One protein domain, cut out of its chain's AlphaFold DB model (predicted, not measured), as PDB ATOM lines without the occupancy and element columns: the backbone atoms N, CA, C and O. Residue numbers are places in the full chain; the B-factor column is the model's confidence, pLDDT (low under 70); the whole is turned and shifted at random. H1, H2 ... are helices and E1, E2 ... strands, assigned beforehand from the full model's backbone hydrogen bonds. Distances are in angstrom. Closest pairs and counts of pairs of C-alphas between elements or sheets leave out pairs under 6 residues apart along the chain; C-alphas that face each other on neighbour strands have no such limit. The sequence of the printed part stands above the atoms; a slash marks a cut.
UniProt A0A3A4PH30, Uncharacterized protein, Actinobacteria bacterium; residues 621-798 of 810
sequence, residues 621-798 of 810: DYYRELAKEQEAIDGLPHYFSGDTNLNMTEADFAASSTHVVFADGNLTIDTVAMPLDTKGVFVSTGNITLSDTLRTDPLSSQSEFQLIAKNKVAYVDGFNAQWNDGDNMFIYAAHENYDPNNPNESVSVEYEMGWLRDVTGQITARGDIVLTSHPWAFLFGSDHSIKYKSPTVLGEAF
ATOM      1  N   ASP A 621     129.005  82.131 110.981       93.19
ATOM      2  CA  ASP A 621     127.594  81.764 110.859       93.19
ATOM      3  C   ASP A 621     126.808  82.227 112.092       93.19
ATOM      4  O   ASP A 621     125.688  82.719 111.949       93.19
ATOM      5  N   TYR A 622     127.412  82.159 113.281       92.88
ATOM      6  CA  TYR A 622     126.834  82.725 114.499       92.88
ATOM      7  C   TYR A 622     126.543  84.228 114.356       92.88
ATOM      8  O   TYR A 622     125.411  84.656 114.589       92.88
ATOM      9  N   TYR A 623     127.520  85.029 113.908       95.19
ATOM     10  CA  TYR A 623     127.307  86.467 113.694       95.19
ATOM     11  C   TYR A 623     126.270  86.752 112.601       95.19
ATOM     12  O   TYR A 623     125.488  87.695 112.735       95.19
ATOM     13  N   ARG A 624     126.218  85.926 111.544       96.31
ATOM     14  CA  ARG A 624     125.202  86.045 110.490       96.31
ATOM     15  C   ARG A 624     123.793  85.878 111.052       96.31
ATOM     16  O   ARG A 624     122.907  86.665 110.721       96.31
ATOM     17  N   GLU A 625     123.566  84.846 111.861       95.38
ATOM     18  CA  GLU A 625     122.247  84.593 112.444       95.38
ATOM     19  C   GLU A 625     121.885  85.647 113.496       95.38
ATOM     20  O   GLU A 625     120.764  86.150 113.472       95.38
ATOM     21  N   LEU A 626     122.841  86.088 114.321       93.88
ATOM     22  CA  LEU A 626     122.624  87.172 115.284       93.88
ATOM     23  C   LEU A 626     122.216  88.488 114.599       93.88
ATOM     24  O   LEU A 626     121.283  89.148 115.052       93.88
ATOM     25  N   ALA A 627     122.860  88.852 113.486       94.69
ATOM     26  CA  ALA A 627     122.481  90.032 112.707       94.69
ATOM     27  C   ALA A 627     121.044  89.917 112.161       94.69
ATOM     28  O   ALA A 627     120.244  90.836 112.318       94.69
ATOM     29  N   LYS A 628     120.669  88.765 111.587       96.19
ATOM     30  CA  LYS A 628     119.288  88.526 111.117       96.19
ATOM     31  C   LYS A 628     118.263  88.593 112.249       96.19
ATOM     32  O   LYS A 628     117.144  89.057 112.033       96.19
ATOM     33  N   GLU A 629     118.615  88.098 113.433       94.06
ATOM     34  CA  GLU A 629     117.759  88.166 114.616       94.06
ATOM     35  C   GLU A 629     117.558  89.610 115.086       94.06
ATOM     36  O   GLU A 629     116.419  89.987 115.365       94.06
ATOM     37  N   GLN A 630     118.616  90.429 115.123       93.00
ATOM     38  CA  GLN A 630     118.515  91.850 115.476       93.00
ATOM     39  C   GLN A 630     117.625  92.616 114.486       93.00
ATOM     40  O   GLN A 630     116.648  93.232 114.912       93.00
ATOM     41  N   GLU A 631     117.847  92.441 113.178       93.25
ATOM     42  CA  GLU A 631     117.008  93.038 112.126       93.25
ATOM     43  C   GLU A 631     115.537  92.614 112.225       93.25
ATOM     44  O   GLU A 631     114.629  93.416 112.000       93.25
ATOM     45  N   ALA A 632     115.256  91.366 112.613       92.38
ATOM     46  CA  ALA A 632     113.886  90.909 112.827       92.38
ATOM     47  C   ALA A 632     113.208  91.558 114.052       92.38
ATOM     48  O   ALA A 632     111.974  91.610 114.105       92.38
ATOM     49  N   ILE A 633     113.987  92.014 115.040       90.62
ATOM     50  CA  ILE A 633     113.497  92.594 116.297       90.62
ATOM     51  C   ILE A 633     113.233  94.094 116.154       90.62
ATOM     52  O   ILE A 633     112.156  94.552 116.547       90.62
ATOM     53  N   ASP A 634     114.191  94.857 115.630       88.81
ATOM     54  CA  ASP A 634     114.095  96.321 115.551       88.81
ATOM     55  C   ASP A 634     113.693  96.846 114.163       88.81
ATOM     56  O   ASP A 634     113.229  97.984 114.049       88.81
ATOM     57  N   GLY A 635     113.763  96.003 113.129       88.81
ATOM     58  CA  GLY A 635     113.420  96.352 111.754       88.81
ATOM     59  C   GLY A 635     114.472  97.203 111.038       88.81
ATOM     60  O   GLY A 635     114.163  97.744 109.972       88.81
ATOM     61  N   LEU A 636     115.669  97.356 111.610       88.19
ATOM     62  CA  LEU A 636     116.791  98.067 111.002       88.19
ATOM     63  C   LEU A 636     117.666  97.094 110.193       88.19
ATOM     64  O   LEU A 636     117.685  95.901 110.482       88.19
ATOM     65  N   PRO A 637     118.383  97.548 109.149       89.81
ATOM     66  CA  PRO A 637     119.273  96.671 108.394       89.81
ATOM     67  C   PRO A 637     120.491  96.256 109.230       89.81
ATOM     68  O   PRO A 637     121.347  97.086 109.527       89.81
ATOM     69  N   HIS A 638     120.596  94.965 109.543       94.19
ATOM     70  CA  HIS A 638     121.776  94.375 110.183       94.19
ATOM     71  C   HIS A 638     122.479  93.375 109.264       94.19
ATOM     72  O   HIS A 638     123.699  93.227 109.332       94.19
ATOM     73  N   TYR A 639     121.735  92.684 108.394       96.88
ATOM     74  CA  TYR A 639     122.270  91.659 107.504       96.88
ATOM     75  C   TYR A 639     122.251  92.096 106.030       96.88
ATOM     76  O   TYR A 639     121.230  92.506 105.479       96.88
ATOM     77  N   PHE A 640     123.383  91.914 105.347       97.31
ATOM     78  CA  PHE A 640     123.561  92.221 103.931       97.31
ATOM     79  C   PHE A 640     124.010  90.972 103.160       97.31
ATOM     80  O   PHE A 640     125.016  90.346 103.478       97.31
ATOM     81  N   SER A 641     123.273  90.609 102.107       94.62
ATOM     82  CA  SER A 641     123.482  89.366 101.330       94.62
ATOM     83  C   SER A 641     124.586  89.438 100.254       94.62
ATOM     84  O   SER A 641     124.575  88.663  99.298       94.62
ATOM     85  N   GLY A 642     125.533  90.366 100.386       95.56
ATOM     86  CA  GLY A 642     126.635  90.574  99.447       95.56
ATOM     87  C   GLY A 642     127.471  91.794  99.823       95.56
ATOM     88  O   GLY A 642     127.383  92.276 100.953       95.56
ATOM     89  N   ASP A 643     128.243  92.299  98.860       97.12
ATOM     90  CA  ASP A 643     129.042  93.514  99.031       97.12
ATOM     91  C   ASP A 643     128.151  94.712  99.392       97.12
ATOM     92  O   ASP A 643     127.118  94.946  98.754       97.12
ATOM     93  N   THR A 644     128.552  95.476 100.406       96.31
ATOM     94  CA  THR A 644     127.773  96.610 100.904       96.31
ATOM     95  C   THR A 644     128.660  97.777 101.323       96.31
ATOM     96  O   THR A 644     129.794  97.591 101.769       96.31
ATOM     97  N   ASN A 645     128.102  98.981 101.211       95.50
ATOM     98  CA  ASN A 645     128.685 100.203 101.746       95.50
ATOM     99  C   ASN A 645     127.809 100.692 102.894       95.50
ATOM    100  O   ASN A 645     126.612 100.940 102.715       95.50
ATOM    101  N   LEU A 646     128.410 100.830 104.066       93.56
ATOM    102  CA  LEU A 646     127.734 101.178 105.295       93.56
ATOM    103  C   LEU A 646     127.839 102.677 105.556       93.56
ATOM    104  O   LEU A 646     128.929 103.239 105.646       93.56
ATOM    105  N   ASN A 647     126.673 103.302 105.698       91.50
ATOM    106  CA  ASN A 647     126.515 104.684 106.122       91.50
ATOM    107  C   ASN A 647     125.470 104.715 107.240       91.50
ATOM    108  O   ASN A 647     124.278 104.594 106.960       91.50
ATOM    109  N   MET A 648     125.920 104.839 108.488       88.00
ATOM    110  CA  MET A 648     125.080 104.842 109.683       88.00
ATOM    111  C   MET A 648     125.324 106.083 110.535       88.00
ATOM    112  O   MET A 648     126.454 106.493 110.802       88.00
ATOM    113  N   THR A 649     124.237 106.662 111.015       86.00
ATOM    114  CA  THR A 649     124.229 107.727 112.013       86.00
ATOM    115  C   THR A 649     123.831 107.163 113.376       86.00
ATOM    116  O   THR A 649     123.310 106.057 113.458       86.00
ATOM    117  N   GLU A 650     123.994 107.937 114.450       80.81
ATOM    118  CA  GLU A 650     123.572 107.529 115.804       80.81
ATOM    119  C   GLU A 650     122.091 107.111 115.873       80.81
ATOM    120  O   GLU A 650     121.719 106.272 116.688       80.81
ATOM    121  N   ALA A 651     121.239 107.669 115.005       78.88
ATOM    122  CA  ALA A 651     119.815 107.340 114.942       78.88
ATOM    123  C   ALA A 651     119.532 105.937 114.377       78.88
ATOM    124  O   ALA A 651     118.432 105.419 114.570       78.88
ATOM    125  N   ASP A 652     120.507 105.346 113.687       81.25
ATOM    126  CA  ASP A 652     120.407 104.032 113.051       81.25
ATOM    127  C   ASP A 652     120.848 102.898 113.994       81.25
ATOM    128  O   ASP A 652     120.799 101.728 113.625       81.25
ATOM    129  N   PHE A 653     121.246 103.223 115.227       76.94
ATOM    130  CA  PHE A 653     121.544 102.247 116.268       76.94
ATOM    131  C   PHE A 653     120.332 102.073 117.185       76.94
ATOM    132  O   PHE A 653     119.845 103.019 117.812       76.94
ATOM    133  N   ALA A 654     119.846 100.838 117.304       68.12
ATOM    134  CA  ALA A 654     118.891 100.490 118.345       68.12
ATOM    135  C   ALA A 654     119.508 100.698 119.741       68.12
ATOM    136  O   ALA A 654     120.722 100.601 119.912       68.12
ATOM    137  N   ALA A 655     118.667 100.926 120.758       62.22
ATOM    138  CA  ALA A 655     119.070 101.040 122.167       62.22
ATOM    139  C   ALA A 655     119.496  99.677 122.764       62.22
ATOM    140  O   ALA A 655     118.933  99.205 123.753       62.22
ATOM    141  N   SER A 656     120.442  99.011 122.107       61.03
ATOM    142  CA  SER A 656     121.054  97.746 122.492       61.03
ATOM    143  C   SER A 656     122.469  98.011 122.994       61.03
ATOM    144  O   SER A 656     123.171  98.859 122.457       61.03
ATOM    145  N   SER A 657     122.925  97.232 123.977       73.69
ATOM    146  CA  SER A 657     124.327  97.250 124.411       73.69
ATOM    147  C   SER A 657     125.280  96.693 123.348       73.69
ATOM    148  O   SER A 657     126.491  96.835 123.477       73.69
ATOM    149  N   THR A 658     124.769  96.011 122.316       86.94
ATOM    150  CA  THR A 658     125.568  95.462 121.211       86.94
ATOM    151  C   THR A 658     124.792  95.501 119.899       86.94
ATOM    152  O   THR A 658     123.686  94.962 119.808       86.94
ATOM    153  N   HIS A 659     125.385  96.111 118.880       90.31
ATOM    154  CA  HIS A 659     124.834  96.268 117.541       90.31
ATOM    155  C   HIS A 659     125.727  95.531 116.539       90.31
ATOM    156  O   HIS A 659     126.904  95.865 116.401       90.31
ATOM    157  N   VAL A 660     125.186  94.506 115.876       93.38
ATOM    158  CA  VAL A 660     125.938  93.633 114.965       93.38
ATOM    159  C   VAL A 660     125.515  93.891 113.527       93.38
ATOM    160  O   VAL A 660     124.345  93.727 113.196       93.38
ATOM    161  N   VAL A 661     126.470  94.230 112.668       95.44
ATOM    162  CA  VAL A 661     126.285  94.341 111.219       95.44
ATOM    163  C   VAL A 661     127.061  93.223 110.535       95.44
ATOM    164  O   VAL A 661     128.248  93.045 110.797       95.44
ATOM    165  N   PHE A 662     126.406  92.479 109.645       97.75
ATOM    166  CA  PHE A 662     126.999  91.349 108.936       97.75
ATOM    167  C   PHE A 662     126.826  91.467 107.417       97.75
ATOM    168  O   PHE A 662     125.703  91.617 106.933       97.75
ATOM    169  N   ALA A 663     127.909  91.294 106.655       97.88
ATOM    170  CA  ALA A 663     127.890  91.228 105.191       97.88
ATOM    171  C   ALA A 663     128.407  89.877 104.649       97.88
ATOM    172  O   ALA A 663     129.537  89.471 104.925       97.88
ATOM    173  N   ASP A 664     127.612  89.208 103.804       96.38
ATOM    174  CA  ASP A 664     128.009  88.032 103.001       96.38
ATOM    175  C   ASP A 664     128.846  88.435 101.756       96.38
ATOM    176  O   ASP A 664     128.643  87.944 100.646       96.38
ATOM    177  N   GLY A 665     129.777  89.367 101.930       96.44
ATOM    178  CA  GLY A 665     130.645  89.926 100.897       96.44
ATOM    179  C   GLY A 665     131.575  90.969 101.506       96.44
ATOM    180  O   GLY A 665     131.767  90.978 102.720       96.44
ATOM    181  N   ASN A 666     132.143  91.853 100.693       97.56
ATOM    182  CA  ASN A 666     132.955  92.968 101.181       97.56
ATOM    183  C   ASN A 666     132.098  94.004 101.924       97.56
ATOM    184  O   ASN A 666     130.985  94.321 101.505       97.56
ATOM    185  N   LEU A 667     132.633  94.566 103.002       97.69
ATOM    186  CA  LEU A 667     132.008  95.637 103.769       97.69
ATOM    187  C   LEU A 667     132.872  96.894 103.677       97.69
ATOM    188  O   LEU A 667     133.958  96.943 104.246       97.69
ATOM    189  N   THR A 668     132.376  97.924 103.002       96.75
ATOM    190  CA  THR A 668     133.000  99.253 103.040       96.75
ATOM    191  C   THR A 668     132.310 100.082 104.115       96.75
ATOM    192  O   THR A 668     131.099 100.269 104.046       96.75
ATOM    193  N   ILE A 669     133.041 100.573 105.110       93.94
ATOM    194  CA  ILE A 669     132.527 101.489 106.130       93.94
ATOM    195  C   ILE A 669     132.873 102.908 105.689       93.94
ATOM    196  O   ILE A 669     134.002 103.362 105.875       93.94
ATOM    197  N   ASP A 670     131.888 103.586 105.096       91.31
ATOM    198  CA  ASP A 670     132.009 104.986 104.693       91.31
ATOM    199  C   ASP A 670     131.878 105.868 105.935       91.31
ATOM    200  O   ASP A 670     132.875 106.347 106.457       91.31
ATOM    201  N   THR A 671     130.665 106.054 106.460       88.38
ATOM    202  CA  THR A 671     130.436 106.852 107.671       88.38
ATOM    203  C   THR A 671     129.706 106.045 108.731       88.38
ATOM    204  O   THR A 671     128.598 105.578 108.484       88.38
ATOM    205  N   VAL A 672     130.267 105.936 109.935       88.94
ATOM    206  CA  VAL A 672     129.575 105.369 111.103       88.94
ATOM    207  C   VAL A 672     129.783 106.271 112.316       88.94
ATOM    208  O   VAL A 672     130.911 106.584 112.687       88.94
ATOM    209  N   ALA A 673     128.679 106.671 112.948       87.62
ATOM    210  CA  ALA A 673     128.673 107.398 114.214       87.62
ATOM    211  C   ALA A 673     127.967 106.567 115.290       87.62
ATOM    212  O   ALA A 673     126.749 106.395 115.219       87.62
ATOM    213  N   MET A 674     128.720 106.047 116.260       82.06
ATOM    214  CA  MET A 674     128.144 105.214 117.318       82.06
ATOM    215  C   MET A 674     127.605 106.048 118.485       82.06
ATOM    216  O   MET A 674     128.283 106.983 118.921       82.06
ATOM    217  N   PRO A 675     126.425 105.694 119.029       78.25
ATOM    218  CA  PRO A 675     125.917 106.306 120.245       78.25
ATOM    219  C   PRO A 675     126.725 105.904 121.484       78.25
ATOM    220  O   PRO A 675     127.457 104.914 121.491       78.25
ATOM    221  N   LEU A 676     126.518 106.669 122.558       76.00
ATOM    222  CA  LEU A 676     127.107 106.455 123.882       76.00
ATOM    223  C   LEU A 676     126.935 105.006 124.371       76.00
ATOM    224  O   LEU A 676     125.857 104.426 124.227       76.00
ATOM    225  N   ASP A 677     127.986 104.461 124.991       76.06
ATOM    226  CA  ASP A 677     128.007 103.153 125.665       76.06
ATOM    227  C   ASP A 677     127.527 101.977 124.780       76.06
ATOM    228  O   ASP A 677     126.965 100.990 125.263       76.06
ATOM    229  N   THR A 678     127.731 102.087 123.463       82.25
ATOM    230  CA  THR A 678     127.349 101.061 122.486       82.25
ATOM    231  C   THR A 678     128.562 100.229 122.079       82.25
ATOM    232  O   THR A 678     129.665 100.747 121.900       82.25
ATOM    233  N   LYS A 679     128.349  98.924 121.887       88.00
ATOM    234  CA  LYS A 679     129.314  98.037 121.235       88.00
ATOM    235  C   LYS A 679     128.920  97.789 119.781       88.00
ATOM    236  O   LYS A 679     127.915  97.122 119.534       88.00
ATOM    237  N   GLY A 680     129.701  98.289 118.831       90.25
ATOM    238  CA  GLY A 680     129.520  98.029 117.402       90.25
ATOM    239  C   GLY A 680     130.373  96.857 116.934       90.25
ATOM    240  O   GLY A 680     131.588  96.860 117.121       90.25
ATOM    241  N   VAL A 681     129.750  95.856 116.315       94.06
ATOM    242  CA  VAL A 681     130.431  94.673 115.777       94.06
ATOM    243  C   VAL A 681     130.154  94.578 114.281       94.06
ATOM    244  O   VAL A 681     129.030  94.300 113.873       94.06
ATOM    245  N   PHE A 682     131.179  94.796 113.465       95.69
ATOM    246  CA  PHE A 682     131.098  94.780 112.008       95.69
ATOM    247  C   PHE A 682     131.795  93.534 111.478       95.69
ATOM    248  O   PHE A 682     132.995  93.345 111.680       95.69
ATOM    249  N   VAL A 683     131.035  92.672 110.810       97.06
ATOM    250  CA  VAL A 683     131.482  91.343 110.395       97.06
ATOM    251  C   VAL A 683     131.314  91.173 108.890       97.06
ATOM    252  O   VAL A 683     130.280  91.526 108.321       97.06
ATOM    253  N   SER A 684     132.319  90.608 108.229       97.75
ATOM    254  CA  SER A 684     132.314  90.395 106.780       97.75
ATOM    255  C   SER A 684     132.920  89.043 106.411       97.75
ATOM    256  O   SER A 684     133.966  88.651 106.932       97.75
ATOM    257  N   THR A 685     132.288  88.330 105.471       97.19
ATOM    258  CA  THR A 685     132.885  87.137 104.838       97.19
ATOM    259  C   THR A 685     133.904  87.482 103.741       97.19
ATOM    260  O   THR A 685     134.595  86.588 103.249       97.19
ATOM    261  N   GLY A 686     133.996  88.759 103.362       96.12
ATOM    262  CA  GLY A 686     134.993  89.331 102.466       96.12
ATOM    263  C   GLY A 686     136.008  90.196 103.216       96.12
ATOM    264  O   GLY A 686     136.463  89.842 104.308       96.12
ATOM    265  N   ASN A 687     136.397  91.310 102.592       96.56
ATOM    266  CA  ASN A 687     137.235  92.340 103.206       96.56
ATOM    267  C   ASN A 687     136.378  93.377 103.940       96.56
ATOM    268  O   ASN A 687     135.269  93.681 103.498       96.56
ATOM    269  N   ILE A 688     136.933  93.984 104.986       97.19
ATOM    270  CA  ILE A 688     136.440  95.247 105.541       97.19
ATOM    271  C   ILE A 688     137.347  96.376 105.044       97.19
ATOM    272  O   ILE A 688     138.569  96.285 105.155       97.19
ATOM    273  N   THR A 689     136.759  97.436 104.496       95.56
ATOM    274  CA  THR A 689     137.481  98.630 104.040       95.56
ATOM    275  C   THR A 689     136.924  99.873 104.719       95.56
ATOM    276  O   THR A 689     135.736 100.151 104.600       95.56
ATOM    277  N   LEU A 690     137.767 100.630 105.414       92.81
ATOM    278  CA  LEU A 690     137.403 101.901 106.047       92.81
ATOM    279  C   LEU A 690     137.687 103.058 105.073       92.81
ATOM    280  O   LEU A 690     138.822 103.198 104.626       92.81
ATOM    281  N   SER A 691     136.688 103.856 104.687       90.50
ATOM    282  CA  SER A 691     136.827 104.794 103.551       90.50
ATOM    283  C   SER A 691     136.629 106.276 103.868       90.50
ATOM    284  O   SER A 691     137.236 107.095 103.182       90.50
ATOM    285  N   ASP A 692     135.804 106.649 104.853       87.38
ATOM    286  CA  ASP A 692     135.574 108.065 105.196       87.38
ATOM    287  C   ASP A 692     135.707 108.344 106.700       87.38
ATOM    288  O   ASP A 692     136.783 108.729 107.137       87.38
ATOM    289  N   THR A 693     134.675 108.157 107.524       85.00
ATOM    290  CA  THR A 693     134.716 108.538 108.944       85.00
ATOM    291  C   THR A 693     134.113 107.470 109.856       85.00
ATOM    292  O   THR A 693     132.947 107.100 109.721       85.00
ATOM    293  N   LEU A 694     134.865 107.049 110.872       83.31
ATOM    294  CA  LEU A 694     134.365 106.226 111.977       83.31
ATOM    295  C   LEU A 694     134.523 107.014 113.273       83.31
ATOM    296  O   LEU A 694     135.631 107.428 113.604       83.31
ATOM    297  N   ARG A 695     133.422 107.271 113.985       83.38
ATOM    298  CA  ARG A 695     133.453 108.110 115.188       83.38
ATOM    299  C   ARG A 695     132.612 107.581 116.339       83.38
ATOM    300  O   ARG A 695     131.528 107.026 116.123       83.38
ATOM    301  N   THR A 696     133.062 107.861 117.553       77.44
ATOM    302  CA  THR A 696     132.235 107.829 118.764       77.44
ATOM    303  C   THR A 696     131.615 109.186 119.056       77.44
ATOM    304  O   THR A 696     132.117 110.229 118.632       77.44
ATOM    305  N   ASP A 697     130.480 109.190 119.758       71.69
ATOM    306  CA  ASP A 697     129.919 110.423 120.312       71.69
ATOM    307  C   ASP A 697     130.944 111.044 121.285       71.69
ATOM    308  O   ASP A 697     131.319 110.376 122.245       71.69
ATOM    309  N   PRO A 698     131.388 112.304 121.106       67.00
ATOM    310  CA  PRO A 698     132.389 112.959 121.958       67.00
ATOM    311  C   PRO A 698     131.991 113.100 123.439       67.00
ATOM    312  O   PRO A 698     132.792 113.547 124.258       67.00
ATOM    313  N   LEU A 699     130.744 112.781 123.797       66.69
ATOM    314  CA  LEU A 699     130.266 112.733 125.176       66.69
ATOM    315  C   LEU A 699     130.320 111.320 125.794       66.69
ATOM    316  O   LEU A 699     129.868 111.156 126.930       66.69
ATOM    317  N   SER A 700     130.833 110.307 125.079       62.00
ATOM    318  CA  SER A 700     130.830 108.907 125.530       62.00
ATOM    319  C   SER A 700     131.787 108.656 126.674       62.00
ATOM    320  O   SER A 700     132.931 109.098 126.629       62.00
ATOM    321  N   SER A 701     131.328 107.892 127.672       64.25
ATOM    322  CA  SER A 701     132.210 107.384 128.715       64.25
ATOM    323  C   SER A 701     133.192 106.361 128.157       64.25
ATOM    324  O   SER A 701     134.371 106.514 128.443       64.25
ATOM    325  N   GLN A 702     132.715 105.348 127.411       76.62
ATOM    326  CA  GLN A 702     133.509 104.309 126.728       76.62
ATOM    327  C   GLN A 702     132.642 103.588 125.677       76.62
ATOM    328  O   GLN A 702     131.566 103.096 126.014       76.62
ATOM    329  N   SER A 703     133.109 103.460 124.436       82.00
ATOM    330  CA  SER A 703     132.494 102.612 123.400       82.00
ATOM    331  C   SER A 703     133.413 101.443 123.023       82.00
ATOM    332  O   SER A 703     134.610 101.451 123.321       82.00
ATOM    333  N   GLU A 704     132.870 100.412 122.372       86.94
ATOM    334  CA  GLU A 704     133.658  99.273 121.882       86.94
ATOM    335  C   GLU A 704     133.383  99.009 120.400       86.94
ATOM    336  O   GLU A 704     132.230  98.908 119.981       86.94
ATOM    337  N   PHE A 705     134.450  98.854 119.617       88.38
ATOM    338  CA  PHE A 705     134.406  98.569 118.188       88.38
ATOM    339  C   PHE A 705     135.073  97.243 117.888       88.38
ATOM    340  O   PHE A 705     136.191  96.984 118.331       88.38
ATOM    341  N   GLN A 706     134.408  96.421 117.085       92.56
ATOM    342  CA  GLN A 706     134.968  95.173 116.591       92.56
ATOM    343  C   GLN A 706     134.861  95.118 115.070       92.56
ATOM    344  O   GLN A 706     133.767  95.246 114.520       92.56
ATOM    345  N   LEU A 707     135.991  94.908 114.400       94.50
ATOM    346  CA  LEU A 707     136.076  94.653 112.964       94.50
ATOM    347  C   LEU A 707     136.496  93.196 112.774       94.50
ATOM    348  O   LEU A 707     137.610  92.828 113.130       94.50
ATOM    349  N   ILE A 708     135.610  92.359 112.241       96.50
ATOM    350  CA  ILE A 708     135.833  90.916 112.108       96.50
ATOM    351  C   ILE A 708     135.710  90.538 110.633       96.50
ATOM    352  O   ILE A 708     134.614  90.385 110.090       96.50
ATOM    353  N   ALA A 709     136.850  90.380 109.969       97.19
ATOM    354  CA  ALA A 709     136.925  90.023 108.563       97.19
ATOM    355  C   ALA A 709     137.382  88.576 108.381       97.19
ATOM    356  O   ALA A 709     138.341  88.097 108.990       97.19
ATOM    357  N   LYS A 710     136.718  87.881 107.463       96.06
ATOM    358  CA  LYS A 710     137.149  86.562 107.005       96.06
ATOM    359  C   LYS A 710     138.383  86.635 106.100       96.06
ATOM    360  O   LYS A 710     139.183  85.700 106.077       96.06
ATOM    361  N   ASN A 711     138.549  87.754 105.390       94.75
ATOM    362  CA  ASN A 711     139.748  88.063 104.618       94.75
ATOM    363  C   ASN A 711     140.579  89.153 105.311       94.75
ATOM    364  O   ASN A 711     141.248  88.846 106.295       94.75
ATOM    365  N   LYS A 712     140.544  90.392 104.803       95.19
ATOM    366  CA  LYS A 712     141.418  91.495 105.232       95.19
ATOM    367  C   LYS A 712     140.648  92.647 105.869       95.19
ATOM    368  O   LYS A 712     139.473  92.851 105.560       95.19
ATOM    369  N   VAL A 713     141.346  93.434 106.680       94.94
ATOM    370  CA  VAL A 713     140.909  94.764 107.121       94.94
ATOM    371  C   VAL A 713     141.897  95.790 106.574       94.94
ATOM    372  O   VAL A 713     143.098  95.654 106.775       94.94
ATOM    373  N   ALA A 714     141.398  96.782 105.848       92.69
ATOM    374  CA  ALA A 714     142.210  97.835 105.246       92.69
ATOM    375  C   ALA A 714     141.468  99.174 105.288       92.69
ATOM    376  O   ALA A 714     140.287  99.233 105.647       92.69
ATOM    377  N   TYR A 715     142.131 100.244 104.859       89.62
ATOM    378  CA  TYR A 715     141.508 101.552 104.702       89.62
ATOM    379  C   TYR A 715     141.905 102.245 103.407       89.62
ATOM    380  O   TYR A 715     142.774 101.785 102.672       89.62
ATOM    381  N   VAL A 716     141.205 103.336 103.108       88.38
ATOM    382  CA  VAL A 716     141.494 104.235 101.994       88.38
ATOM    383  C   VAL A 716     142.128 105.509 102.538       88.38
ATOM    384  O   VAL A 716     141.649 106.058 103.532       88.38
ATOM    385  N   ASP A 717     143.154 106.014 101.853       81.25
ATOM    386  CA  ASP A 717     143.787 107.299 102.162       81.25
ATOM    387  C   ASP A 717     142.746 108.401 102.415       81.25
ATOM    388  O   ASP A 717     141.917 108.715 101.554       81.25
ATOM    389  N   GLY A 718     142.822 109.022 103.592       74.44
ATOM    390  CA  GLY A 718     141.893 110.068 104.024       74.44
ATOM    391  C   GLY A 718     140.789 109.600 104.972       74.44
ATOM    392  O   GLY A 718     140.037 110.451 105.448       74.44
ATOM    393  N   PHE A 719     140.712 108.301 105.289       83.94
ATOM    394  CA  PHE A 719     139.854 107.811 106.365       83.94
ATOM    395  C   PHE A 719     140.207 108.466 107.711       83.94
ATOM    396  O   PHE A 719     141.370 108.581 108.085       83.94
ATOM    397  N   ASN A 720     139.187 108.884 108.453       83.12
ATOM    398  CA  ASN A 720     139.292 109.647 109.683       83.12
ATOM    399  C   ASN A 720     138.635 108.892 110.843       83.12
ATOM    400  O   ASN A 720     137.405 108.831 110.945       83.12
ATOM    401  N   ALA A 721     139.455 108.358 111.742       82.56
ATOM    402  CA  ALA A 721     138.985 107.745 112.975       82.56
ATOM    403  C   ALA A 721     138.925 108.782 114.109       82.56
ATOM    404  O   ALA A 721     139.909 109.466 114.393       82.56
ATOM    405  N   GLN A 722     137.768 108.914 114.755       83.62
ATOM    406  CA  GLN A 722     137.539 109.851 115.858       83.62
ATOM    407  C   GLN A 722     137.118 109.080 117.103       83.62
ATOM    408  O   GLN A 722     135.947 108.738 117.266       83.62
ATOM    409  N   TRP A 723     138.088 108.826 117.970       80.06
ATOM    410  CA  TRP A 723     137.891 108.085 119.209       80.06
ATOM    411  C   TRP A 723     137.974 108.999 120.421       80.06
ATOM    412  O   TRP A 723     138.668 110.018 120.397       80.06
ATOM    413  N   ASN A 724     137.293 108.596 121.484       79.69
ATOM    414  CA  ASN A 724     137.437 109.179 122.803       79.69
ATOM    415  C   ASN A 724     138.415 108.360 123.641       79.69
ATOM    416  O   ASN A 724     138.521 107.138 123.495       79.69
ATOM    417  N   ASP A 725     139.069 109.032 124.583       76.12
ATOM    418  CA  ASP A 725     139.905 108.386 125.590       76.12
ATOM    419  C   ASP A 725     139.123 107.265 126.298       76.12
ATOM    420  O   ASP A 725     138.066 107.497 126.891       76.12
ATOM    421  N   GLY A 726     139.661 106.045 126.275       75.75
ATOM    422  CA  GLY A 726     139.040 104.877 126.913       75.75
ATOM    423  C   GLY A 726     138.083 104.063 126.034       75.75
ATOM    424  O   GLY A 726     137.568 103.045 126.510       75.75
ATOM    425  N   ASP A 727     137.883 104.450 124.770       82.06
ATOM    426  CA  ASP A 727     137.270 103.573 123.770       82.06
ATOM    427  C   ASP A 727     138.115 102.300 123.565       82.06
ATOM    428  O   ASP A 727     139.327 102.274 123.812       82.06
ATOM    429  N   ASN A 728     137.459 101.220 123.134       85.56
ATOM    430  CA  ASN A 728     138.094  99.927 122.884       85.56
ATOM    431  C   ASN A 728     137.946  99.523 121.412       85.56
ATOM    432  O   ASN A 728     136.855  99.641 120.854       85.56
ATOM    433  N   MET A 729     139.004  98.988 120.805       88.06
ATOM    434  CA  MET A 729     138.996  98.481 119.434       88.06
ATOM    435  C   MET A 729     139.572  97.065 119.359       88.06
ATOM    436  O   MET A 729     140.644  96.784 119.884       88.06
ATOM    437  N   PHE A 730     138.879  96.183 118.648       91.12
ATOM    438  CA  PHE A 730     139.343  94.842 118.320       91.12
ATOM    439  C   PHE A 730     139.270  94.624 116.810       91.12
ATOM    440  O   PHE A 730     138.213  94.799 116.202       91.12
ATOM    441  N   ILE A 731     140.384  94.232 116.202       93.62
ATOM    442  CA  ILE A 731     140.456  93.902 114.779       93.62
ATOM    443  C   ILE A 731     140.840  92.432 114.648       93.62
ATOM    444  O   ILE A 731     141.889  92.016 115.129       93.62
ATOM    445  N   TYR A 732     140.003  91.658 113.967       95.12
ATOM    446  CA  TYR A 732     140.245  90.260 113.650       95.12
ATOM    447  C   TYR A 732     140.234  90.038 112.135       95.12
ATOM    448  O   TYR A 732     139.253  90.367 111.465       95.12
ATOM    449  N   ALA A 733     141.295  89.434 111.603       96.38
ATOM    450  CA  ALA A 733     141.417  89.086 110.188       96.38
ATOM    451  C   ALA A 733     141.875  87.629 110.015       96.38
ATOM    452  O   ALA A 733     143.059  87.310 110.156       96.38
ATOM    453  N   ALA A 734     140.940  86.736 109.674       93.56
ATOM    454  CA  ALA A 734     141.244  85.312 109.483       93.56
ATOM    455  C   ALA A 734     142.097  85.037 108.236       93.56
ATOM    456  O   ALA A 734     142.840  84.057 108.213       93.56
ATOM    457  N   HIS A 735     141.966  85.873 107.201       92.81
ATOM    458  CA  HIS A 735     142.684  85.781 105.931       92.81
ATOM    459  C   HIS A 735     142.790  84.338 105.396       92.81
ATOM    460  O   HIS A 735     143.876  83.775 105.267       92.81
ATOM    461  N   GLU A 736     141.651  83.696 105.106       89.44
ATOM    462  CA  GLU A 736     141.617  82.259 104.758       89.44
ATOM    463  C   GLU A 736     142.531  81.875 103.582       89.44
ATOM    464  O   GLU A 736     143.080  80.770 103.565       89.44
ATOM    465  N   ASN A 737     142.722  82.796 102.634       86.94
ATOM    466  CA  ASN A 737     143.558  82.615 101.444       86.94
ATOM    467  C   ASN A 737     144.965  83.229 101.578       86.94
ATOM    468  O   ASN A 737     145.584  83.515 100.556       86.94
ATOM    469  N   TYR A 738     145.446  83.450 102.806       88.25
ATOM    470  CA  TYR A 738     146.777  83.998 103.067       88.25
ATOM    471  C   TYR A 738     147.875  83.198 102.347       88.25
ATOM    472  O   TYR A 738     147.925  81.966 102.435       88.25
ATOM    473  N   ASP A 739     148.757  83.918 101.651       84.50
ATOM    474  CA  ASP A 739     149.973  83.376 101.047       84.50
ATOM    475  C   ASP A 739     151.172  84.241 101.470       84.50
ATOM    476  O   ASP A 739     151.333  85.342 100.935       84.50
ATOM    477  N   PRO A 740     152.055  83.744 102.360       80.06
ATOM    478  CA  PRO A 740     153.216  84.499 102.837       80.06
ATOM    479  C   PRO A 740     154.208  84.852 101.717       80.06
ATOM    480  O   PRO A 740     155.081  85.691 101.902       80.06
ATOM    481  N   ASN A 741     154.115  84.210 100.546       80.38
ATOM    482  CA  ASN A 741     155.024  84.458  99.425       80.38
ATOM    483  C   ASN A 741     154.486  85.494  98.430       80.38
ATOM    484  O   ASN A 741     155.183  85.840  97.471       80.38
ATOM    485  N   ASN A 742     153.247  85.956  98.606       82.38
ATOM    486  CA  ASN A 742     152.629  86.935  97.730       82.38
ATOM    487  C   ASN A 742     152.482  88.268  98.476       82.38
ATOM    488  O   ASN A 742     151.556  88.402  99.269       82.38
ATOM    489  N   PRO A 743     153.305  89.290  98.183       73.75
ATOM    490  CA  PRO A 743     153.272  90.562  98.913       73.75
ATOM    491  C   PRO A 743     151.941  91.323  98.780       73.75
ATOM    492  O   PRO A 743     151.644  92.192  99.586       73.75
ATOM    493  N   ASN A 744     151.107  91.007  97.781       73.81
ATOM    494  CA  ASN A 744     149.767  91.601  97.666       73.81
ATOM    495  C   ASN A 744     148.719  90.885  98.544       73.81
ATOM    496  O   ASN A 744     147.616  91.396  98.747       73.81
ATOM    497  N   GLU A 745     149.036  89.683  99.022       78.94
ATOM    498  CA  GLU A 745     148.178  88.815  99.838       78.94
ATOM    499  C   GLU A 745     148.819  88.488 101.193       78.94
ATOM    500  O   GLU A 745     148.316  87.624 101.905       78.94
ATOM    501  N   SER A 746     149.910  89.164 101.563       82.19
ATOM    502  CA  SER A 746     150.571  88.948 102.846       82.19
ATOM    503  C   SER A 746     149.938  89.818 103.940       82.19
ATOM    504  O   SER A 746     149.643  89.329 105.027       82.19
ATOM    505  N   VAL A 747     149.553  91.055 103.614       90.69
ATOM    506  CA  VAL A 747     148.901  91.974 104.560       90.69
ATOM    507  C   VAL A 747     147.468  91.539 104.877       90.69
ATOM    508  O   VAL A 747     146.593  91.510 104.004       90.69
ATOM    509  N   SER A 748     147.229  91.201 106.146       92.94
ATOM    510  CA  SER A 748     145.909  90.897 106.707       92.94
ATOM    511  C   SER A 748     145.225  92.131 107.279       92.94
ATOM    512  O   SER A 748     144.011  92.282 107.116       92.94
ATOM    513  N   VAL A 749     145.990  92.972 107.975       92.44
ATOM    514  CA  VAL A 749     145.494  94.194 108.605       92.44
ATOM    515  C   VAL A 749     146.423  95.340 108.255       92.44
ATOM    516  O   VAL A 749     147.602  95.313 108.598       92.44
ATOM    517  N   GLU A 750     145.861  96.351 107.609       89.88
ATOM    518  CA  GLU A 750     146.493  97.650 107.428       89.88
ATOM    519  C   GLU A 750     145.757  98.675 108.294       89.88
ATOM    520  O   GLU A 750     144.528  98.789 108.222       89.88
ATOM    521  N   TYR A 751     146.495  99.396 109.133       84.50
ATOM    522  CA  TYR A 751     145.924 100.398 110.027       84.50
ATOM    523  C   TYR A 751     146.833 101.617 110.150       84.50
ATOM    524  O   TYR A 751     148.033 101.548 109.896       84.50
ATOM    525  N   GLU A 752     146.259 102.730 110.595       77.19
ATOM    526  CA  GLU A 752     147.004 103.941 110.915       77.19
ATOM    527  C   GLU A 752     147.096 104.110 112.437       77.19
ATOM    528  O   GLU A 752     146.100 104.022 113.160       77.19
ATOM    529  N   MET A 753     148.296 104.386 112.954       66.94
ATOM    530  CA  MET A 753     148.543 104.452 114.402       66.94
ATOM    531  C   MET A 753     147.768 105.592 115.073       66.94
ATOM    532  O   MET A 753     147.420 105.478 116.244       66.94
ATOM    533  N   GLY A 754     147.408 106.644 114.332       67.12
ATOM    534  CA  GLY A 754     146.529 107.698 114.838       67.12
ATOM    535  C   GLY A 754     145.146 107.193 115.260       67.12
ATOM    536  O   GLY A 754     144.538 107.772 116.157       67.12
ATOM    537  N   TRP A 755     144.667 106.080 114.694       72.12
ATOM    538  CA  TRP A 755     143.419 105.455 115.134       72.12
ATOM    539  C   TRP A 755     143.568 104.708 116.452       72.12
ATOM    540  O   TRP A 755     142.576 104.413 117.097       72.12
ATOM    541  N   LEU A 756     144.781 104.342 116.846       70.44
ATOM    542  CA  LEU A 756     145.011 103.675 118.121       70.44
ATOM    543  C   LEU A 756     145.496 104.642 119.203       70.44
ATOM    544  O   LEU A 756     145.865 104.213 120.295       70.44
ATOM    545  N   ARG A 757     145.453 105.949 118.930       69.75
ATOM    546  CA  ARG A 757     145.833 106.976 119.891       69.75
ATOM    547  C   ARG A 757     144.883 106.977 121.086       69.75
ATOM    548  O   ARG A 757     143.707 107.295 120.935       69.75
ATOM    549  N   ASP A 758     145.434 106.686 122.259       72.12
ATOM    550  CA  ASP A 758     144.781 106.790 123.570       72.12
ATOM    551  C   ASP A 758     143.536 105.897 123.730       72.12
ATOM    552  O   ASP A 758     142.752 106.037 124.676       72.12
ATOM    553  N   VAL A 759     143.400 104.911 122.840       76.06
ATOM    554  CA  VAL A 759     142.395 103.852 122.921       76.06
ATOM    555  C   VAL A 759     143.029 102.558 123.404       76.06
ATOM    556  O   VAL A 759     144.247 102.358 123.398       76.06
ATOM    557  N   THR A 760     142.161 101.648 123.818       82.69
ATOM    558  CA  THR A 760     142.557 100.291 124.156       82.69
ATOM    559  C   THR A 760     142.329  99.389 122.950       82.69
ATOM    560  O   THR A 760     141.193  99.210 122.524       82.69
ATOM    561  N   GLY A 761     143.393  98.862 122.358       82.19
ATOM    562  CA  GLY A 761     143.358  98.158 121.082       82.19
ATOM    563  C   GLY A 761     143.868  96.727 121.165       82.19
ATOM    564  O   GLY A 761     144.743  96.417 121.969       82.19
ATOM    565  N   GLN A 762     143.364  95.873 120.279       88.38
ATOM    566  CA  GLN A 762     143.973  94.590 119.956       88.38
ATOM    567  C   GLN A 762     143.794  94.261 118.475       88.38
ATOM    568  O   GLN A 762     142.716  94.462 117.909       88.38
ATOM    569  N   ILE A 763     144.845  93.715 117.863       92.12
ATOM    570  CA  ILE A 763     144.818  93.221 116.487       92.12
ATOM    571  C   ILE A 763     145.223  91.749 116.476       92.12
ATOM    572  O   ILE A 763     146.307  91.380 116.926       92.12
ATOM    573  N   THR A 764     144.354  90.913 115.919       93.56
ATOM    574  CA  THR A 764     144.558  89.477 115.751       93.56
ATOM    575  C   THR A 764     144.405  89.123 114.277       93.56
ATOM    576  O   THR A 764     143.323  89.211 113.700       93.56
ATOM    577  N   ALA A 765     145.489  88.701 113.646       94.94
ATOM    578  CA  ALA A 765     145.557  88.450 112.218       94.94
ATOM    579  C   ALA A 765     146.247  87.120 111.913       94.94
ATOM    580  O   ALA A 765     147.091  86.631 112.666       94.94
ATOM    581  N   ARG A 766     145.899  86.525 110.772       94.12
ATOM    582  CA  ARG A 766     146.649  85.380 110.247       94.12
ATOM    583  C   ARG A 766     147.942  85.797 109.550       94.12
ATOM    584  O   ARG A 766     148.970  85.190 109.817       94.12
ATOM    585  N   GLY A 767     147.867  86.780 108.658       93.44
ATOM    586  CA  GLY A 767     148.997  87.343 107.921       93.44
ATOM    587  C   GLY A 767     149.533  88.619 108.560       93.44
ATOM    588  O   GLY A 767     149.345  88.839 109.758       93.44
ATOM    589  N   ASP A 768     150.181  89.458 107.761       93.88
ATOM    590  CA  ASP A 768     150.923  90.610 108.263       93.88
ATOM    591  C   ASP A 768     149.992  91.656 108.881       93.88
ATOM    592  O   ASP A 768     148.877  91.907 108.395       93.88
ATOM    593  N   ILE A 769     150.484  92.280 109.946       93.62
ATOM    594  CA  ILE A 769     149.920  93.487 110.538       93.62
ATOM    595  C   ILE A 769     150.876  94.619 110.190       93.62
ATOM    596  O   ILE A 769     152.012  94.631 110.659       93.62
ATOM    597  N   VAL A 770     150.412  95.558 109.372       89.81
ATOM    598  CA  VAL A 770     151.231  96.668 108.887       89.81
ATOM    599  C   VAL A 770     150.634  97.980 109.360       89.81
ATOM    600  O   VAL A 770     149.467  98.291 109.096       89.81
ATOM    601  N   LEU A 771     151.457  98.756 110.053       82.75
ATOM    602  CA  LEU A 771     151.193 100.155 110.312       82.75
ATOM    603  C   LEU A 771     151.549 100.970 109.066       82.75
ATOM    604  O   LEU A 771     152.708 101.007 108.660       82.75
ATOM    605  N   THR A 772     150.587 101.696 108.501       72.81
ATOM    606  CA  THR A 772     150.875 102.743 107.516       72.81
ATOM    607  C   THR A 772     150.719 104.108 108.175       72.81
ATOM    608  O   THR A 772     149.629 104.535 108.553       72.81
ATOM    609  N   SER A 773     151.843 104.786 108.411       61.56
ATOM    610  CA  SER A 773     151.845 106.109 109.033       61.56
ATOM    611  C   SER A 773     151.609 107.198 107.983       61.56
ATOM    612  O   SER A 773     152.365 107.332 107.021       61.56
ATOM    613  N   HIS A 774     150.566 108.014 108.174       61.03
ATOM    614  CA  HIS A 774     150.412 109.266 107.442       61.03
ATOM    615  C   HIS A 774     150.696 110.482 108.352       61.03
ATOM    616  O   HIS A 774     150.276 110.512 109.511       61.03
ATOM    617  N   PRO A 775     151.347 111.547 107.842       50.44
ATOM    618  CA  PRO A 775     151.775 112.701 108.642       50.44
ATOM    619  C   PRO A 775     150.694 113.459 109.424       50.44
ATOM    620  O   PRO A 775     151.008 114.213 110.342       50.44
ATOM    621  N   TRP A 776     149.429 113.356 109.018       55.66
ATOM    622  CA  TRP A 776     148.374 114.273 109.448       55.66
ATOM    623  C   TRP A 776     147.610 113.804 110.687       55.66
ATOM    624  O   TRP A 776     147.170 114.662 111.455       55.66
ATOM    625  N   ALA A 777     147.527 112.494 110.949       53.59
ATOM    626  CA  ALA A 777     146.889 111.972 112.161       53.59
ATOM    627  C   ALA A 777     147.627 112.361 113.459       53.59
ATOM    628  O   ALA A 777     147.071 112.280 114.553       53.59
ATOM    629  N   PHE A 778     148.852 112.874 113.327       53.66
ATOM    630  CA  PHE A 778     149.740 113.226 114.431       53.66
ATOM    631  C   PHE A 778     150.015 114.723 114.585       53.66
ATOM    632  O   PHE A 778     150.781 115.134 115.450       53.66
ATOM    633  N   LEU A 779     149.358 115.579 113.796       55.12
ATOM    634  CA  LEU A 779     149.535 117.034 113.892       55.12
ATOM    635  C   LEU A 779     149.020 117.641 115.218       55.12
ATOM    636  O   LEU A 779     149.163 118.846 115.430       55.12
ATOM    637  N   PHE A 780     148.416 116.841 116.109       52.53
ATOM    638  CA  PHE A 780     147.742 117.314 117.319       52.53
ATOM    639  C   PHE A 780     147.967 116.383 118.529       52.53
ATOM    640  O   PHE A 780     147.115 115.547 118.822       52.53
ATOM    641  N   GLY A 781     149.079 116.550 119.253       55.38
ATOM    642  CA  GLY A 781     149.358 115.893 120.546       55.38
ATOM    643  C   GLY A 781     150.834 115.515 120.706       55.38
ATOM    644  O   GLY A 781     151.500 115.302 119.703       55.38
ATOM    645  N   SER A 782     151.355 115.494 121.939       55.47
ATOM    646  CA  SER A 782     152.769 115.177 122.223       55.47
ATOM    647  C   SER A 782     153.011 113.704 122.571       55.47
ATOM    648  O   SER A 782     154.037 113.159 122.181       55.47
ATOM    649  N   ASP A 783     152.059 113.033 123.225       64.69
ATOM    650  CA  ASP A 783     152.206 111.650 123.697       64.69
ATOM    651  C   ASP A 783     151.106 110.757 123.119       64.69
ATOM    652  O   ASP A 783     149.932 111.140 123.125       64.69
ATOM    653  N   HIS A 784     151.478 109.575 122.620       66.25
ATOM    654  CA  HIS A 784     150.536 108.594 122.085       66.25
ATOM    655  C   HIS A 784     150.781 107.225 122.713       66.25
ATOM    656  O   HIS A 784     151.885 106.678 122.644       66.25
ATOM    657  N   SER A 785     149.731 106.669 123.313       68.44
ATOM    658  CA  SER A 785     149.761 105.338 123.919       68.44
ATOM    659  C   SER A 785     148.703 104.436 123.298       68.44
ATOM    660  O   SER A 785     147.561 104.856 123.116       68.44
ATOM    661  N   ILE A 786     149.078 103.195 122.984       68.00
ATOM    662  CA  ILE A 786     148.137 102.122 122.654       68.00
ATOM    663  C   ILE A 786     148.020 101.255 123.894       68.00
ATOM    664  O   ILE A 786     149.011 100.681 124.345       68.00
ATOM    665  N   LYS A 787     146.822 101.147 124.459       74.88
ATOM    666  CA  LYS A 787     146.591 100.324 125.652       74.88
ATOM    667  C   LYS A 787     146.100  98.955 125.233       74.88
ATOM    668  O   LYS A 787     145.452  98.822 124.202       74.88
ATOM    669  N   TYR A 788     146.370  97.946 126.045       69.94
ATOM    670  CA  TYR A 788     145.875  96.602 125.792       69.94
ATOM    671  C   TYR A 788     144.779  96.212 126.782       69.94
ATOM    672  O   TYR A 788     144.837  96.536 127.969       69.94
ATOM    673  N   LYS A 789     143.787  95.479 126.281       70.31
ATOM    674  CA  LYS A 789     142.759  94.798 127.064       70.31
ATOM    675  C   LYS A 789     142.264  93.620 126.250       70.31
ATOM    676  O   LYS A 789     141.996  93.777 125.061       70.31
ATOM    677  N   SER A 790     142.097  92.479 126.915       66.81
ATOM    678  CA  SER A 790     141.474  91.305 126.314       66.81
ATOM    679  C   SER A 790     140.135  91.693 125.684       66.81
ATOM    680  O   SER A 790     139.354  92.436 126.297       66.81
ATOM    681  N   PRO A 791     139.841  91.208 124.475       69.94
ATOM    682  CA  PRO A 791     138.703  91.694 123.738       69.94
ATOM    683  C   PRO A 791     137.455  91.085 124.366       69.94
ATOM    684  O   PRO A 791     137.399  89.892 124.679       69.94
ATOM    685  N   THR A 792     136.406  91.880 124.531       70.31
ATOM    686  CA  THR A 792     135.103  91.352 124.928       70.31
ATOM    687  C   THR A 792     134.466  90.687 123.711       70.31
ATOM    688  O   THR A 792     133.546  91.215 123.108       70.31
ATOM    689  N   VAL A 793     134.955  89.534 123.263       71.25
ATOM    690  CA  VAL A 793     134.311  88.778 122.173       71.25
ATOM    691  C   VAL A 793     133.093  88.007 122.684       71.25
ATOM    692  O   VAL A 793     132.992  87.685 123.868       71.25
ATOM    693  N   LEU A 794     132.131  87.722 121.801       73.00
ATOM    694  CA  LEU A 794     131.054  86.786 122.130       73.00
ATOM    695  C   LEU A 794     131.673  85.385 122.158       73.00
ATOM    696  O   LEU A 794     132.149  84.915 121.126       73.00
ATOM    697  N   GLY A 795     131.714  84.734 123.323       67.19
ATOM    698  CA  GLY A 795     132.381  83.435 123.481       67.19
ATOM    699  C   GLY A 795     131.828  82.363 122.534       67.19
ATOM    700  O   GLY A 795     132.561  81.505 122.048       67.19
ATOM    701  N   GLU A 796     130.544  82.457 122.175       72.38
ATOM    702  CA  GLU A 796     129.902  81.587 121.193       72.38
ATOM    703  C   GLU A 796     130.420  81.774 119.764       72.38
ATOM    704  O   GLU A 796     130.211  80.873 118.953       72.38
ATOM    705  N   ALA A 797     131.062  82.902 119.461       76.94
ATOM    706  CA  ALA A 797     131.635  83.199 118.156       76.94
ATOM    707  C   ALA A 797     133.081  82.707 118.004       76.94
ATOM    708  O   ALA A 797     133.566  82.625 116.886       76.94
ATOM    709  N   PHE A 798     133.774  82.346 119.086       76.50
ATOM    710  CA  PHE A 798     135.161  81.863 119.043       76.50
ATOM    711  C   PHE A 798     135.300  80.518 119.753       76.50
ATOM    712  O   PHE A 798     136.200  80.306 120.553       76.50
TER     713      PHE A 798
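This is residues 621 to 798 of the 810 residues of an uncharacterized protein of Actinobacteria bacterium (UniProt A0A3A4PH30). The chain is wound in stacked turns, a solenoid of parallel strands passing back and forth between two sheets face to face, E1 E3 E5 E7 E8 and E2 E4 E6 E9 E11. H1 lies over E2 at one end of the stack; E10 and E12 are at the other, with H2 and E13 near. The printed part has 178 residues with two named helices and thirteen named strands, in the order H1, E1 to E10, H2, E11 to E13; the class is mixed, helices and strands. One sheet runs E2 E4 E6 E9 E11, all parallel; the other is parallel too, branched at E5. The whole is compact, with a radius of gyration of the C-alphas of 15.6 A, and spans 45 by 43 by 28 A.

Start at H1, residues 621 to 634, which is on the sheet of E2, residues 658 to 663, E4, 679 to 684, E6, 704 to 709, E9, 728 to 733, and E11, 760 to 765: two layers, a helix on one face of a sheet. Its height over the sheet is 6.2 A, and its closest C-alphas with E2, those of Ala 627 and Val 660, are 5.5 A apart. Pair by pair from E2 to E11, look within hydrogen-bond range for N 661 and O 681, 2.8 A, N 682 and O 706, 2.8 A, N 707 and O 730, 2.9 A, and N 731 and O 762, 2.9 A. Face to face with this sheet, in a sandwich, stand E1, residues 644 to 648, E3, 667 to 674, E5, 688 to 696, E7, 713 to 715, and E8, 720 to 722. E3 lies on one side of E5, E7 and E8 on the other side; look for N 646 and O 668, 2.7 A, N 669 and O 689, 2.8 A, N 690 and O 714, 2.9 A, and N 722 and O 694, 2.8 A. E10, residues 747 to 751, and E12, 768 to 771, are parallel neighbours, with N 770 and O 749 2.9 A apart; the closest C-alphas of E7 and E10, those of Ala 714 and Glu 750, are 4.8 A apart. H2, residues 753 to 756, only grazes both sandwich sheets, and E13, residues 783 to 786, pairs with no named strand. Every O i to N i+4 pair of H1 is within hydrogen-bond range; H2 is too short for one.

Find C-alpha 621 at (127.594, 81.764, 110.859); from there H1 runs 20.4 A. E5, 18.7 A long, bends by 92 degrees at residue 692. E13 ends at C-alpha 786, (148.137, 102.122, 122.654).

The printed part has no cut. The long links are E9 to E10 and E12 to E13. The farthest C-alphas, those of Ala 632 and Ser 782, are 46.8 A apart. Mean pLDDT of the printed part is 83.7; residues 773 to 786 are among those under 70.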